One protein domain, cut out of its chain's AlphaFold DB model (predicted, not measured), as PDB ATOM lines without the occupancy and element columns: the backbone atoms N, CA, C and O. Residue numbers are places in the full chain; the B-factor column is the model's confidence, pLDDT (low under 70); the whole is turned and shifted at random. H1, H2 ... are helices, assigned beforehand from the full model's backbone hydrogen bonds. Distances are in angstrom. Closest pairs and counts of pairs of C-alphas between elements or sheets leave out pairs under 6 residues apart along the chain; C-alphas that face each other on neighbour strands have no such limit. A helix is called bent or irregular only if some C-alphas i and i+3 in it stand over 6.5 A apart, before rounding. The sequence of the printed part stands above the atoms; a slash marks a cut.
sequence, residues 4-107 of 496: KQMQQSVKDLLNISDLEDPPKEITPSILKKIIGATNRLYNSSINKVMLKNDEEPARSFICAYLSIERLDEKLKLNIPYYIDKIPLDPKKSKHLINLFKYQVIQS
ATOM      1  N   LYS A   4     103.965  98.501 147.477       95.19
ATOM      2  CA  LYS A   4     104.606  97.421 146.709       95.19
ATOM      3  C   LYS A   4     106.133  97.555 146.660       95.19
ATOM      4  O   LYS A   4     106.826  96.554 146.766       95.19
ATOM      5  N   GLN A   5     106.660  98.779 146.565       94.38
ATOM      6  CA  GLN A   5     108.110  99.021 146.549       94.38
ATOM      7  C   GLN A   5     108.754  98.673 147.894       94.38
ATOM      8  O   GLN A   5     109.833  98.094 147.929       94.38
ATOM      9  N   MET A   6     108.073  98.973 149.004       95.25
ATOM     10  CA  MET A   6     108.559  98.607 150.338       95.25
ATOM     11  C   MET A   6     108.543  97.089 150.537       95.25
ATOM     12  O   MET A   6     109.519  96.527 151.027       95.25
ATOM     13  N   GLN A   7     107.482  96.413 150.085       95.94
ATOM     14  CA  GLN A   7     107.428  94.949 150.080       95.94
ATOM     15  C   GLN A   7     108.565  94.339 149.257       95.94
ATOM     16  O   GLN A   7     109.211  93.414 149.736       95.94
ATOM     17  N   GLN A   8     108.841  94.886 148.070       95.81
ATOM     18  CA  GLN A   8     109.945  94.424 147.233       95.81
ATOM     19  C   GLN A   8     111.296  94.621 147.929       95.81
ATOM     20  O   GLN A   8     112.046  93.666 148.047       95.81
ATOM     21  N   SER A   9     111.555  95.795 148.519       96.56
ATOM     22  CA  SER A   9     112.817  96.037 149.238       96.56
ATOM     23  C   SER A   9     113.042  95.084 150.419       96.56
ATOM     24  O   SER A   9     114.173  94.690 150.683       96.56
ATOM     25  N   VAL A  10     111.972  94.674 151.114       96.62
ATOM     26  CA  VAL A  10     112.058  93.665 152.183       96.62
ATOM     27  C   VAL A  10     112.371  92.286 151.597       96.62
ATOM     28  O   VAL A  10     113.240  91.596 152.121       96.62
ATOM     29  N   LYS A  11     111.695  91.891 150.513       95.44
ATOM     30  CA  LYS A  11     111.938  90.605 149.838       95.44
ATOM     31  C   LYS A  11     113.355  90.505 149.277       95.44
ATOM     32  O   LYS A  11     113.986  89.467 149.449       95.44
ATOM     33  N   ASP A  12     113.853  91.579 148.672       95.50
ATOM     34  CA  ASP A  12     115.192  91.644 148.083       95.50
ATOM     35  C   ASP A  12     116.287  91.535 149.158       95.50
ATOM     36  O   ASP A  12     117.274  90.830 148.965       95.50
ATOM     37  N   LEU A  13     116.108  92.183 150.319       95.56
ATOM     38  CA  LEU A  13     117.064  92.102 151.435       95.56
ATOM     39  C   LEU A  13     117.111  90.726 152.099       95.56
ATOM     40  O   LEU A  13     118.174  90.319 152.566       95.56
ATOM     41  N   LEU A  14     115.969  90.040 152.149       94.12
ATOM     42  CA  LEU A  14     115.843  88.675 152.666       94.12
ATOM     43  C   LEU A  14     116.165  87.614 151.601       94.12
ATOM     44  O   LEU A  14     116.117  86.426 151.894       94.12
ATOM     45  N   ASN A  15     116.464  88.036 150.365       91.38
ATOM     46  CA  ASN A  15     116.719  87.176 149.209       91.38
ATOM     47  C   ASN A  15     115.601  86.147 148.927       91.38
ATOM     48  O   ASN A  15     115.855  85.097 148.348       91.38
ATOM     49  N   ILE A  16     114.355  86.449 149.321       88.31
ATOM     50  CA  ILE A  16     113.208  85.530 149.182       88.31
ATOM     51  C   ILE A  16     112.794  85.378 147.714       88.31
ATOM     52  O   ILE A  16     112.262  84.346 147.332       88.31
ATOM     53  N   SER A  17     113.016  86.404 146.888       76.62
ATOM     54  CA  SER A  17     112.597  86.399 145.481       76.62
ATOM     55  C   SER A  17     113.308  85.336 144.630       76.62
ATOM     56  O   SER A  17     112.746  84.917 143.625       76.62
ATOM     57  N   ASP A  18     114.509  84.909 145.038       68.75
ATOM     58  CA  ASP A  18     115.401  84.055 144.240       68.75
ATOM     59  C   ASP A  18     115.497  82.611 144.774       68.75
ATOM     60  O   ASP A  18     116.177  81.769 144.186       68.75
ATOM     61  N   LEU A  19     114.869  82.323 145.915       67.94
ATOM     62  CA  LEU A  19     114.871  81.003 146.542       67.94
ATOM     63  C   LEU A  19     113.509  80.349 146.312       67.94
ATOM     64  O   LEU A  19     112.496  80.866 146.778       67.94
ATOM     65  N   GLU A  20     113.500  79.220 145.598       73.56
ATOM     66  CA  GLU A  20     112.294  78.399 145.400       73.56
ATOM     67  C   GLU A  20     111.698  77.949 146.743       73.56
ATOM     68  O   GLU A  20     110.477  77.903 146.882       73.56
ATOM     69  N   ASP A  21     112.547  77.789 147.764       76.44
ATOM     70  CA  ASP A  21     112.145  77.502 149.135       76.44
ATOM     71  C   ASP A  21     112.533  78.651 150.082       76.44
ATOM     72  O   ASP A  21     113.719  78.830 150.392       76.44
ATOM     73  N   PRO A  22     111.570  79.458 150.580       74.56
ATOM     74  CA  PRO A  22     111.869  80.446 151.603       74.56
ATOM     75  C   PRO A  22     112.388  79.731 152.860       74.56
ATOM     76  O   PRO A  22     111.855  78.680 153.232       74.56
ATOM     77  N   PRO A  23     113.393  80.289 153.559       77.06
ATOM     78  CA  PRO A  23     113.889  79.692 154.792       77.06
ATOM     79  C   PRO A  23     112.722  79.491 155.763       77.06
ATOM     80  O   PRO A  23     111.951  80.425 156.008       77.06
ATOM     81  N   LYS A  24     112.593  78.266 156.301       82.38
ATOM     82  CA  LYS A  24     111.456  77.805 157.130       82.38
ATOM     83  C   LYS A  24     111.116  78.752 158.291       82.38
ATOM     84  O   LYS A  24     109.986  78.780 158.770       82.38
ATOM     85  N   GLU A  25     112.081  79.555 158.720       85.38
ATOM     86  CA  GLU A  25     111.973  80.518 159.814       85.38
ATOM     87  C   GLU A  25     111.136  81.765 159.464       85.38
ATOM     88  O   GLU A  25     110.509  82.370 160.343       85.38
ATOM     89  N   ILE A  26     111.064  82.161 158.188       90.00
ATOM     90  CA  ILE A  26     110.346  83.372 157.771       90.00
ATOM     91  C   ILE A  26     108.875  83.039 157.530       90.00
ATOM     92  O   ILE A  26     108.393  82.926 156.403       90.00
ATOM     93  N   THR A  27     108.116  82.938 158.621       93.06
ATOM     94  CA  THR A  27     106.660  82.804 158.511       93.06
ATOM     95  C   THR A  27     106.047  84.054 157.857       93.06
ATOM     96  O   THR A  27     106.498  85.185 158.100       93.06
ATOM     97  N   PRO A  28     104.946  83.921 157.092       92.81
ATOM     98  CA  PRO A  28     104.267  85.067 156.474       92.81
ATOM     99  C   PRO A  28     103.801  86.104 157.513       92.81
ATOM    100  O   PRO A  28     103.689  87.299 157.219       92.81
ATOM    101  N   SER A  29     103.578  85.670 158.759       94.38
ATOM    102  CA  SER A  29     103.243  86.546 159.883       94.38
ATOM    103  C   SER A  29     104.393  87.491 160.256       94.38
ATOM    104  O   SER A  29     104.162  88.683 160.491       94.38
ATOM    105  N   ILE A  30     105.632  86.988 160.261       94.94
ATOM    106  CA  ILE A  30     106.843  87.765 160.537       94.94
ATOM    107  C   ILE A  30     107.077  88.737 159.389       94.94
ATOM    108  O   ILE A  30     107.245  89.930 159.638       94.94
ATOM    109  N   LEU A  31     106.959  88.280 158.140       95.12
ATOM    110  CA  LEU A  31     107.090  89.139 156.963       95.12
ATOM    111  C   LEU A  31     106.114  90.329 157.017       95.12
ATOM    112  O   LEU A  31     106.509  91.479 156.815       95.12
ATOM    113  N   LYS A  32     104.850  90.088 157.390       96.38
ATOM    114  CA  LYS A  32     103.846  91.149 157.577       96.38
ATOM    115  C   LYS A  32     104.239  92.132 158.687       96.38
ATOM    116  O   LYS A  32     104.028  93.340 158.533       96.38
ATOM    117  N   LYS A  33     104.827  91.649 159.789       96.94
ATOM    118  CA  LYS A  33     105.348  92.499 160.876       96.94
ATOM    119  C   LYS A  33     106.533  93.351 160.411       96.94
ATOM    120  O   LYS A  33     106.541  94.543 160.723       96.94
ATOM    121  N   ILE A  34     107.469  92.783 159.643       96.88
ATOM    122  CA  ILE A  34     108.617  93.502 159.062       96.88
ATOM    123  C   ILE A  34     108.110  94.619 158.154       96.88
ATOM    124  O   ILE A  34     108.404  95.780 158.415       96.88
ATOM    125  N   ILE A  35     107.250  94.306 157.179       97.00
ATOM    126  CA  ILE A  35     106.679  95.297 156.250       97.00
ATOM    127  C   ILE A  35     105.951  96.414 157.014       97.00
ATOM    128  O   ILE A  35     106.128  97.599 156.728       97.00
ATOM    129  N   GLY A  36     105.156  96.066 158.030       97.19
ATOM    130  CA  GLY A  36     104.464  97.049 158.866       97.19
ATOM    131  C   GLY A  36     105.405  97.927 159.702       97.19
ATOM    132  O   GLY A  36     105.103  99.097 159.955       97.19
ATOM    133  N   ALA A  37     106.542  97.397 160.157       97.12
ATOM    134  CA  ALA A  37     107.587  98.174 160.825       97.12
ATOM    135  C   ALA A  37     108.329  99.083 159.834       97.12
ATOM    136  O   ALA A  37     108.517 100.265 160.124       97.12
ATOM    137  N   THR A  38     108.636  98.577 158.638       97.69
ATOM    138  CA  THR A  38     109.292  99.318 157.557       97.69
ATOM    139  C   THR A  38     108.458 100.510 157.117       97.69
ATOM    140  O   THR A  38     108.983 101.616 157.068       97.69
ATOM    141  N   ASN A  39     107.149 100.339 156.909       97.31
ATOM    142  CA  ASN A  39     106.252 101.444 156.552       97.31
ATOM    143  C   ASN A  39     106.245 102.550 157.622       97.31
ATOM    144  O   ASN A  39     106.266 103.739 157.300       97.31
ATOM    145  N   ARG A  40     106.243 102.172 158.907       96.50
ATOM    146  CA  ARG A  40     106.287 103.128 160.025       96.50
ATOM    147  C   ARG A  40     107.628 103.865 160.094       96.50
ATOM    148  O   ARG A  40     107.635 105.082 160.269       96.50
ATOM    149  N   LEU A  41     108.746 103.157 159.921       95.94
ATOM    150  CA  LEU A  41     110.083 103.759 159.875       95.94
ATOM    151  C   LEU A  41     110.274 104.651 158.647       95.94
ATOM    152  O   LEU A  41     110.841 105.733 158.773       95.94
ATOM    153  N   TYR A  42     109.746 104.255 157.492       97.31
ATOM    154  CA  TYR A  42     109.798 105.041 156.264       97.31
ATOM    155  C   TYR A  42     109.061 106.376 156.436       97.31
ATOM    156  O   TYR A  42     109.658 107.432 156.250       97.31
ATOM    157  N   ASN A  43     107.820 106.353 156.930       96.06
ATOM    158  CA  ASN A  43     107.051 107.577 157.188       96.06
ATOM    159  C   ASN A  43     107.700 108.477 158.256       96.06
ATOM    160  O   ASN A  43     107.667 109.699 158.139       96.06
ATOM    161  N   SER A  44     108.316 107.887 159.285       95.31
ATOM    162  CA  SER A  44     109.066 108.637 160.304       95.31
ATOM    163  C   SER A  44     110.339 109.270 159.730       95.31
ATOM    164  O   SER A  44     110.654 110.421 160.032       95.31
ATOM    165  N   SER A  45     111.062 108.541 158.876       96.38
ATOM    166  CA  SER A  45     112.329 109.003 158.303       96.38
ATOM    167  C   SER A  45     112.157 110.109 157.269       96.38
ATOM    168  O   SER A  45     113.003 110.995 157.244       96.38
ATOM    169  N   ILE A  46     111.058 110.137 156.504       96.19
ATOM    170  CA  ILE A  46     110.753 111.239 155.568       96.19
ATOM    171  C   ILE A  46     110.820 112.603 156.267       96.19
ATOM    172  O   ILE A  46     111.355 113.558 155.712       96.19
ATOM    173  N   ASN A  47     110.309 112.687 157.496       94.62
ATOM    174  CA  ASN A  47     110.243 113.950 158.231       94.62
ATOM    175  C   ASN A  47     111.532 114.273 158.999       94.62
ATOM    176  O   ASN A  47     111.767 115.430 159.339       94.62
ATOM    177  N   LYS A  48     112.342 113.259 159.325       95.56
ATOM    178  CA  LYS A  48     113.497 113.395 160.229       95.56
ATOM    179  C   LYS A  48     114.842 113.409 159.513       95.56
ATOM    180  O   LYS A  48     115.769 114.047 159.998       95.56
ATOM    181  N   VAL A  49     114.948 112.697 158.395       96.62
ATOM    182  CA  VAL A  49     116.200 112.462 157.680       96.62
ATOM    183  C   VAL A  49     116.091 113.043 156.279       96.62
ATOM    184  O   VAL A  49     115.480 112.441 155.394       96.62
ATOM    185  N   MET A  50     116.712 114.198 156.054       96.31
ATOM    186  CA  MET A  50     116.798 114.771 154.713       96.31
ATOM    187  C   MET A  50     117.890 114.052 153.920       96.31
ATOM    188  O   MET A  50     119.065 114.122 154.274       96.31
ATOM    189  N   LEU A  51     117.483 113.342 152.869       97.25
ATOM    190  CA  LEU A  51     118.373 112.662 151.932       97.25
ATOM    191  C   LEU A  51     118.415 113.422 150.612       97.25
ATOM    192  O   LEU A  51     117.502 114.185 150.291       97.25
ATOM    193  N   LYS A  52     119.477 113.205 149.842       97.50
ATOM    194  CA  LYS A  52     119.547 113.701 148.467       97.50
ATOM    195  C   LYS A  52     118.696 112.836 147.536       97.50
ATOM    196  O   LYS A  52     118.409 111.681 147.838       97.50
ATOM    197  N   ASN A  53     118.329 113.376 146.373       96.62
ATOM    198  CA  ASN A  53     117.483 112.671 145.399       96.62
ATOM    199  C   ASN A  53     118.086 111.340 144.910       96.62
ATOM    200  O   ASN A  53     117.341 110.412 144.613       96.62
ATOM    201  N   ASP A  54     119.414 111.238 144.836       96.81
ATOM    202  CA  ASP A  54     120.147 110.013 144.493       96.81
ATOM    203  C   ASP A  54     120.152 108.973 145.626       96.81
ATOM    204  O   ASP A  54     120.312 107.783 145.373       96.81
ATOM    205  N   GLU A  55     119.921 109.399 146.868       97.25
ATOM    206  CA  GLU A  55     119.889 108.547 148.063       97.25
ATOM    207  C   GLU A  55     118.458 108.115 148.444       97.25
ATOM    208  O   GLU A  55     118.274 107.143 149.180       97.25
ATOM    209  N   GLU A  56     117.427 108.794 147.930       96.12
ATOM    210  CA  GLU A  56     116.011 108.470 148.169       96.12
ATOM    211  C   GLU A  56     115.624 107.015 147.822       96.12
ATOM    212  O   GLU A  56     114.899 106.402 148.615       96.12
ATOM    213  N   PRO A  57     116.109 106.397 146.721       95.94
ATOM    214  CA  PRO A  57     115.832 104.987 146.437       95.94
ATOM    215  C   PRO A  57     116.350 104.037 147.526       95.94
ATOM    216  O   PRO A  57     115.723 103.016 147.798       95.94
ATOM    217  N   ALA A  58     117.455 104.383 148.195       97.81
ATOM    218  CA  ALA A  58     118.027 103.577 149.272       97.81
ATOM    219  C   ALA A  58     117.255 103.713 150.597       97.81
ATOM    220  O   ALA A  58     117.396 102.857 151.472       97.81
ATOM    221  N   ARG A  59     116.402 104.739 150.761       97.81
ATOM    222  CA  ARG A  59     115.637 104.968 152.002       97.81
ATOM    223  C   ARG A  59     114.756 103.773 152.369       97.81
ATOM    224  O   ARG A  59     114.732 103.387 153.536       97.81
ATOM    225  N   SER A  60     114.041 103.183 151.407       97.75
ATOM    226  CA  SER A  60     113.179 102.018 151.673       97.75
ATOM    227  C   SER A  60     113.990 100.815 152.148       97.75
ATOM    228  O   SER A  60     113.633 100.211 153.157       97.75
ATOM    229  N   PHE A  61     115.113 100.533 151.486       98.12
ATOM    230  CA  PHE A  61     116.023  99.449 151.848       98.12
ATOM    231  C   PHE A  61     116.644  99.657 153.234       98.12
ATOM    232  O   PHE A  61     116.670  98.732 154.036       98.12
ATOM    233  N   ILE A  62     117.069 100.876 153.579       98.00
ATOM    234  CA  ILE A  62     117.611 101.173 154.915       98.00
ATOM    235  C   ILE A  62     116.532 100.999 155.994       98.00
ATOM    236  O   ILE A  62     116.791 100.406 157.041       98.00
ATOM    237  N   CYS A  63     115.303 101.467 155.754       97.81
ATOM    238  CA  CYS A  63     114.193 101.248 156.685       97.81
ATOM    239  C   CYS A  63     113.837  99.765 156.832       97.81
ATOM    240  O   CYS A  63     113.509  99.330 157.938       97.81
ATOM    241  N   ALA A  64     113.891  98.995 155.744       98.00
ATOM    242  CA  ALA A  64     113.660  97.557 155.754       98.00
ATOM    243  C   ALA A  64     114.751  96.834 156.556       98.00
ATOM    244  O   ALA A  64     114.423  96.114 157.495       98.00
ATOM    245  N   TYR A  65     116.024  97.132 156.288       97.94
ATOM    246  CA  TYR A  65     117.179  96.618 157.026       97.94
ATOM    247  C   TYR A  65     117.046  96.854 158.539       97.94
ATOM    248  O   TYR A  65     117.095  95.911 159.321       97.94
ATOM    249  N   LEU A  66     116.758  98.091 158.958       97.50
ATOM    250  CA  LEU A  66     116.573  98.429 160.378       97.50
ATOM    251  C   LEU A  66     115.344  97.755 161.006       97.50
ATOM    252  O   LEU A  66     115.306  97.522 162.213       97.50
ATOM    253  N   SER A  67     114.311  97.475 160.206       97.38
ATOM    254  CA  SER A  67     113.134  96.737 160.674       97.38
ATOM    255  C   SER A  67     113.466  95.275 160.939       97.38
ATOM    256  O   SER A  67     112.980  94.732 161.930       97.38
ATOM    257  N   ILE A  68     114.264  94.663 160.059       97.00
ATOM    258  CA  ILE A  68     114.727  93.278 160.173       97.00
ATOM    259  C   ILE A  68     115.647  93.156 161.387       97.00
ATOM    260  O   ILE A  68     115.326  92.384 162.280       97.00
ATOM    261  N   GLU A  69     116.683  93.996 161.486       96.62
ATOM    262  CA  GLU A  69     117.635  94.017 162.610       96.62
ATOM    263  C   GLU A  69     116.910  94.109 163.962       96.62
ATOM    264  O   GLU A  69     117.118  93.301 164.861       96.62
ATOM    265  N   ARG A  70     115.948  95.031 164.089       95.81
ATOM    266  CA  ARG A  70     115.193  95.209 165.338       95.81
ATOM    267  C   ARG A  70     114.241  94.055 165.661       95.81
ATOM    268  O   ARG A  70     113.836  93.896 166.815       95.81
ATOM    269  N   LEU A  71     113.757  93.336 164.653       95.62
ATOM    270  CA  LEU A  71     112.881  92.185 164.860       95.62
ATOM    271  C   LEU A  71     113.715  90.955 165.222       95.62
ATOM    272  O   LEU A  71     113.341  90.233 166.144       95.62
ATOM    273  N   ASP A  72     114.865  90.797 164.576       95.31
ATOM    274  CA  ASP A  72     115.850  89.766 164.869       95.31
ATOM    275  C   ASP A  72     116.358  89.869 166.315       95.31
ATOM    276  O   ASP A  72     116.271  88.897 167.057       95.31
ATOM    277  N   GLU A  73     116.692  91.073 166.797       95.19
ATOM    278  CA  GLU A  73     117.037  91.312 168.213       95.19
ATOM    279  C   GLU A  73     115.940  90.860 169.195       95.19
ATOM    280  O   GLU A  73     116.224  90.442 170.318       95.19
ATOM    281  N   LYS A  74     114.666  90.965 168.798       95.81
ATOM    282  CA  LYS A  74     113.523  90.645 169.668       95.81
ATOM    283  C   LYS A  74     113.168  89.169 169.682       95.81
ATOM    284  O   LYS A  74     112.686  88.694 170.706       95.81
ATOM    285  N   LEU A  75     113.298  88.494 168.544       94.31
ATOM    286  CA  LEU A  75     112.876  87.103 168.382       94.31
ATOM    287  C   LEU A  75     114.051  86.118 168.340       94.31
ATOM    288  O   LEU A  75     113.800  84.925 168.440       94.31
ATOM    289  N   LYS A  76     115.299  86.603 168.240       93.81
ATOM    290  CA  LYS A  76     116.530  85.804 168.112       93.81
ATOM    291  C   LYS A  76     116.434  84.767 166.991       93.81
ATOM    292  O   LYS A  76     116.757  83.602 167.190       93.81
ATOM    293  N   LEU A  77     115.930  85.195 165.836       88.00
ATOM    294  CA  LEU A  77     115.670  84.304 164.707       88.00
ATOM    295  C   LEU A  77     116.924  84.037 163.868       88.00
ATOM    296  O   LEU A  77     116.910  83.109 163.081       88.00
ATOM    297  N   ASN A  78     117.997  84.818 164.043       90.81
ATOM    298  CA  ASN A  78     119.228  84.722 163.259       90.81
ATOM    299  C   ASN A  78     118.961  84.828 161.747       90.81
ATOM    300  O   ASN A  78     119.551  84.116 160.934       90.81
ATOM    301  N   ILE A  79     118.038  85.721 161.371       90.75
ATOM    302  CA  ILE A  79     117.604  85.870 159.979       90.75
ATOM    303  C   ILE A  79     118.783  86.410 159.155       90.75
ATOM    304  O   ILE A  79     119.265  87.505 159.460       90.75
ATOM    305  N   PRO A  80     119.223  85.736 158.077       90.38
ATOM    306  CA  PRO A  80     120.254  86.281 157.205       90.38
ATOM    307  C   PRO A  80     119.700  87.477 156.416       90.38
ATOM    308  O   PRO A  80     118.683  87.376 155.727       90.38
ATOM    309  N   TYR A  81     120.368  88.628 156.501       93.75
ATOM    310  CA  TYR A  81     120.028  89.822 155.722       93.75
ATOM    311  C   TYR A  81     121.280  90.474 155.123       93.75
ATOM    312  O   TYR A  81     122.331  90.562 155.759       93.75
ATOM    313  N   TYR A  82     121.170  90.964 153.883       94.69
ATOM    314  CA  TYR A  82     122.327  91.391 153.087       94.69
ATOM    315  C   TYR A  82     122.368  92.908 152.863       94.69
ATOM    316  O   TYR A  82     121.498  93.479 152.209       94.69
ATOM    317  N   ILE A  83     123.427  93.574 153.343       95.88
ATOM    318  CA  ILE A  83     123.644  95.023 153.134       95.88
ATOM    319  C   ILE A  83     123.955  95.341 151.662       95.88
ATOM    320  O   ILE A  83     123.639  96.430 151.182       95.88
ATOM    321  N   ASP A  84     124.537  94.390 150.931       95.12
ATOM    322  CA  ASP A  84     125.003  94.591 149.552       95.12
ATOM    323  C   ASP A  84     123.862  94.733 148.531       95.12
ATOM    324  O   ASP A  84     124.087  95.165 147.405       95.12
ATOM    325  N   LYS A  85     122.621  94.417 148.926       95.81
ATOM    326  CA  LYS A  85     121.423  94.585 148.089       95.81
ATOM    327  C   LYS A  85     120.859  96.013 148.124       95.81
ATOM    328  O   LYS A  85     119.943  96.328 147.371       95.81
ATOM    329  N   ILE A  86     121.375  96.888 148.991       97.12
ATOM    330  CA  ILE A  86     120.977  98.301 149.020       97.12
ATOM    331  C   ILE A  86     121.515  98.974 147.744       97.12
ATOM    332  O   ILE A  86     122.710  98.850 147.481       97.12
ATOM    333  N   PRO A  87     120.699  99.723 146.973       96.50
ATOM    334  CA  PRO A  87     121.117 100.358 145.718       96.50
ATOM    335  C   PRO A  87     121.995 101.600 145.968       96.50
ATOM    336  O   PRO A  87     121.641 102.721 145.611       96.50
ATOM    337  N   LEU A  88     123.123 101.420 146.655       96.94
ATOM    338  CA  LEU A  88     124.070 102.462 147.025       96.94
ATOM    339  C   LEU A  88     125.457 101.851 147.274       96.94
ATOM    340  O   LEU A  88     125.574 100.688 147.649       96.94
ATOM    341  N   ASP A  89     126.515 102.660 147.165       96.44
ATOM    342  CA  ASP A  89     127.864 102.209 147.527       96.44
ATOM    343  C   ASP A  89     127.903 101.705 148.986       96.44
ATOM    344  O   ASP A  89     127.434 102.420 149.881       96.44
ATOM    345  N   PRO A  90     128.560 100.569 149.290       95.88
ATOM    346  CA  PRO A  90     128.541  99.961 150.627       95.88
ATOM    347  C   PRO A  90     129.138 100.867 151.715       95.88
ATOM    348  O   PRO A  90     128.811 100.773 152.897       95.88
ATOM    349  N   LYS A  91     130.028 101.792 151.330       96.94
ATOM    350  CA  LYS A  91     130.578 102.804 152.247       96.94
ATOM    351  C   LYS A  91     129.540 103.864 152.611       96.94
ATOM    352  O   LYS A  91     129.457 104.267 153.771       96.94
ATOM    353  N   LYS A  92     128.755 104.311 151.629       97.12
ATOM    354  CA  LYS A  92     127.699 105.308 151.824       97.12
ATOM    355  C   LYS A  92     126.503 104.693 152.545       97.12
ATOM    356  O   LYS A  92     125.977 105.322 153.457       97.12
ATOM    357  N   SER A  93     126.131 103.452 152.219       97.31
ATOM    358  CA  SER A  93     125.020 102.757 152.875       97.31
ATOM    359  C   SER A  93     125.284 102.586 154.372       97.31
ATOM    360  O   SER A  93     124.438 102.966 155.175       97.31
ATOM    361  N   LYS A  94     126.491 102.159 154.773       97.25
ATOM    362  CA  LYS A  94     126.899 102.089 156.191       97.25
ATOM    363  C   LYS A  94     126.803 103.441 156.901       97.25
ATOM    364  O   LYS A  94     126.332 103.510 158.034       97.25
ATOM    365  N   HIS A  95     127.224 104.522 156.241       97.62
ATOM    366  CA  HIS A  95     127.109 105.868 156.802       97.62
ATOM    367  C   HIS A  95     125.644 106.284 157.004       97.62
ATOM    368  O   HIS A  95     125.287 106.741 158.090       97.62
ATOM    369  N   LEU A  96     124.788 106.069 156.001       97.56
ATOM    370  CA  LEU A  96     123.361 106.383 156.091       97.56
ATOM    371  C   LEU A  96     122.634 105.509 157.117       97.56
ATOM    372  O   LEU A  96     121.810 106.028 157.859       97.56
ATOM    373  N   ILE A  97     122.965 104.221 157.229       97.62
ATOM    374  CA  ILE A  97     122.418 103.339 158.272       97.62
ATOM    375  C   ILE A  97     122.719 103.922 159.657       97.62
ATOM    376  O   ILE A  97     121.807 104.068 160.468       97.62
ATOM    377  N   ASN A  98     123.964 104.331 159.915       97.06
ATOM    378  CA  ASN A  98     124.341 104.949 161.188       97.06
ATOM    379  C   ASN A  98     123.599 106.269 161.435       97.06
ATOM    380  O   ASN A  98     123.148 106.530 162.552       97.06
ATOM    381  N   LEU A  99     123.416 107.078 160.389       96.81
ATOM    382  CA  LEU A  99     122.650 108.319 160.459       96.81
ATOM    383  C   LEU A  99     121.174 108.051 160.786       96.81
ATOM    384  O   LEU A  99     120.620 108.720 161.656       96.81
ATOM    385  N   PHE A 100     120.547 107.043 160.176       96.94
ATOM    386  CA  PHE A 100     119.176 106.630 160.489       96.94
ATOM    387  C   PHE A 100     119.055 106.059 161.903       96.94
ATOM    388  O   PHE A 100     118.092 106.378 162.601       96.94
ATOM    389  N   LYS A 101     120.019 105.250 162.360       95.75
ATOM    390  CA  LYS A 101     120.053 104.754 163.746       95.75
ATOM    391  C   LYS A 101     120.076 105.924 164.731       95.75
ATOM    392  O   LYS A 101     119.260 105.963 165.648       95.75
ATOM    393  N   TYR A 102     120.925 106.921 164.495       95.12
ATOM    394  CA  TYR A 102     120.980 108.129 165.319       95.12
ATOM    395  C   TYR A 102     119.676 108.942 165.235       95.12
ATOM    396  O   TYR A 102     119.005 109.183 166.235       95.12
ATOM    397  N   GLN A 103     119.246 109.314 164.031       94.69
ATOM    398  CA  GLN A 103     118.146 110.257 163.846       94.69
ATOM    399  C   GLN A 103     116.758 109.654 164.022       94.69
ATOM    400  O   GLN A 103     115.860 110.383 164.409       94.69
ATOM    401  N   VAL A 104     116.514 108.377 163.739       90.50
ATOM    402  CA  VAL A 104     115.160 107.795 163.802       90.50
ATOM    403  C   VAL A 104     114.937 107.051 165.114       90.50
ATOM    404  O   VAL A 104     113.854 107.162 165.691       90.50
ATOM    405  N   ILE A 105     115.947 106.320 165.598       84.06
ATOM    406  CA  ILE A 105     115.821 105.489 166.805       84.06
ATOM    407  C   ILE A 105     116.052 106.323 168.066       84.06
ATOM    408  O   ILE A 105     115.280 106.190 169.017       84.06
ATOM    409  N   GLN A 106     117.067 107.196 168.081       82.12
ATOM    410  CA  GLN A 106     117.390 107.971 169.285       82.12
ATOM    411  C   GLN A 106     116.508 109.211 169.447       82.12
ATOM    412  O   GLN A 106     116.119 109.510 170.567       82.12
ATOM    413  N   SER A 107     116.068 109.859 168.362       72.12
ATOM    414  CA  SER A 107     115.136 111.004 168.455       72.12
ATOM    415  C   SER A 107     113.677 110.605 168.739       72.12
ATOM    416  O   SER A 107     112.737 111.355 168.448       72.12
TER     417      SER A 107
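What this domain is: This is residues 4 to 107 of the 496 residues of an uncharacterized protein of Tetrapisispora blattae (strain ATCC 34711 / CBS 6284 / DSM 70876 / NBRC 10599 / NRRL Y-10934 / UCD 77-7) (UniProt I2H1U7). Two long helices, H2 and H3, cross near their middles as an X, with a shorter helix, H1, packed across both near the crossing. H4 packs slantwise on H3 and meets the last part of H2, while the loop of residues 14 to 27 bulges at one end of the body. The printed part has 104 residues, with four named helices in the order H1, H2, H3, H4 and no named strand; its class is all helix. It is compact, with a radius of gyration of the C-alphas of 13.1 A and spans of 37 by 25 by 24 A.

How they stand to each other: H2, residues 28 to 48, is the longest helix and touches H3, residues 56 to 75, opposite ways at a steep tilt of 51 degrees. The closest C-alphas of the two are those of Thr 38 and Ala 64, 5.0 A apart, and H2 touches H3 with residues 34 to 42 alone. H1, residues 4 to 13, touches H3 the same way at a steep tilt of 61 degrees, with the C-alphas of Ser 9 and Phe 61 closest at 5.4 A. H1 also touches H2, opposite ways at a steep tilt of 69.6 degrees, only just short of about perpendicular; the closest C-alphas, of Gln 7 and Ile 35, are 6.2 A apart. H4, residues 90 to 106, touches H3 the same way at a steep tilt of 63 degrees, with the C-alphas of Ile 62 and Ile 97 closest at 6.3 A. H4 with residues 100 to 104 alone touches H2 about perpendicular, at 84 degrees, and the C-alphas of Ser 45 and Val 104 are closest at 6.3 A. H1 and H4 are apart. Helix packing is mostly crossed, and H2 and H3 are the hub, touching three helices each. Each O i to N i+4 pair is within hydrogen-bond range in H1 and H4, against 16 of 17 in H2 and 13 of 16 in H3.

Where its parts are: H2 runs 30.0 A from C-alpha 28 at (104.267, 85.067, 156.474) to C-alpha 48. H3 measures 29.6 A and is only just irregular: C-alphas 57 and 60 are 6.6 A apart. H4 measures 23.2 A and ends at C-alpha 106, (117.390, 107.971, 169.285). H1 begins at C-alpha 4, (104.606, 97.421, 146.709), and measures 14.3 A.

The domain as a whole: The two C-alphas farthest apart, those of Glu 20 and Ser 107, are 40.0 A apart. The printed part has no cut. The links H1 to H2 and H3 to H4 are long, 14 residues each; the link H2 to H3, 7 residues, is short. The mean pLDDT of the printed part is 93.5, and residues 18 to 19 are under 70.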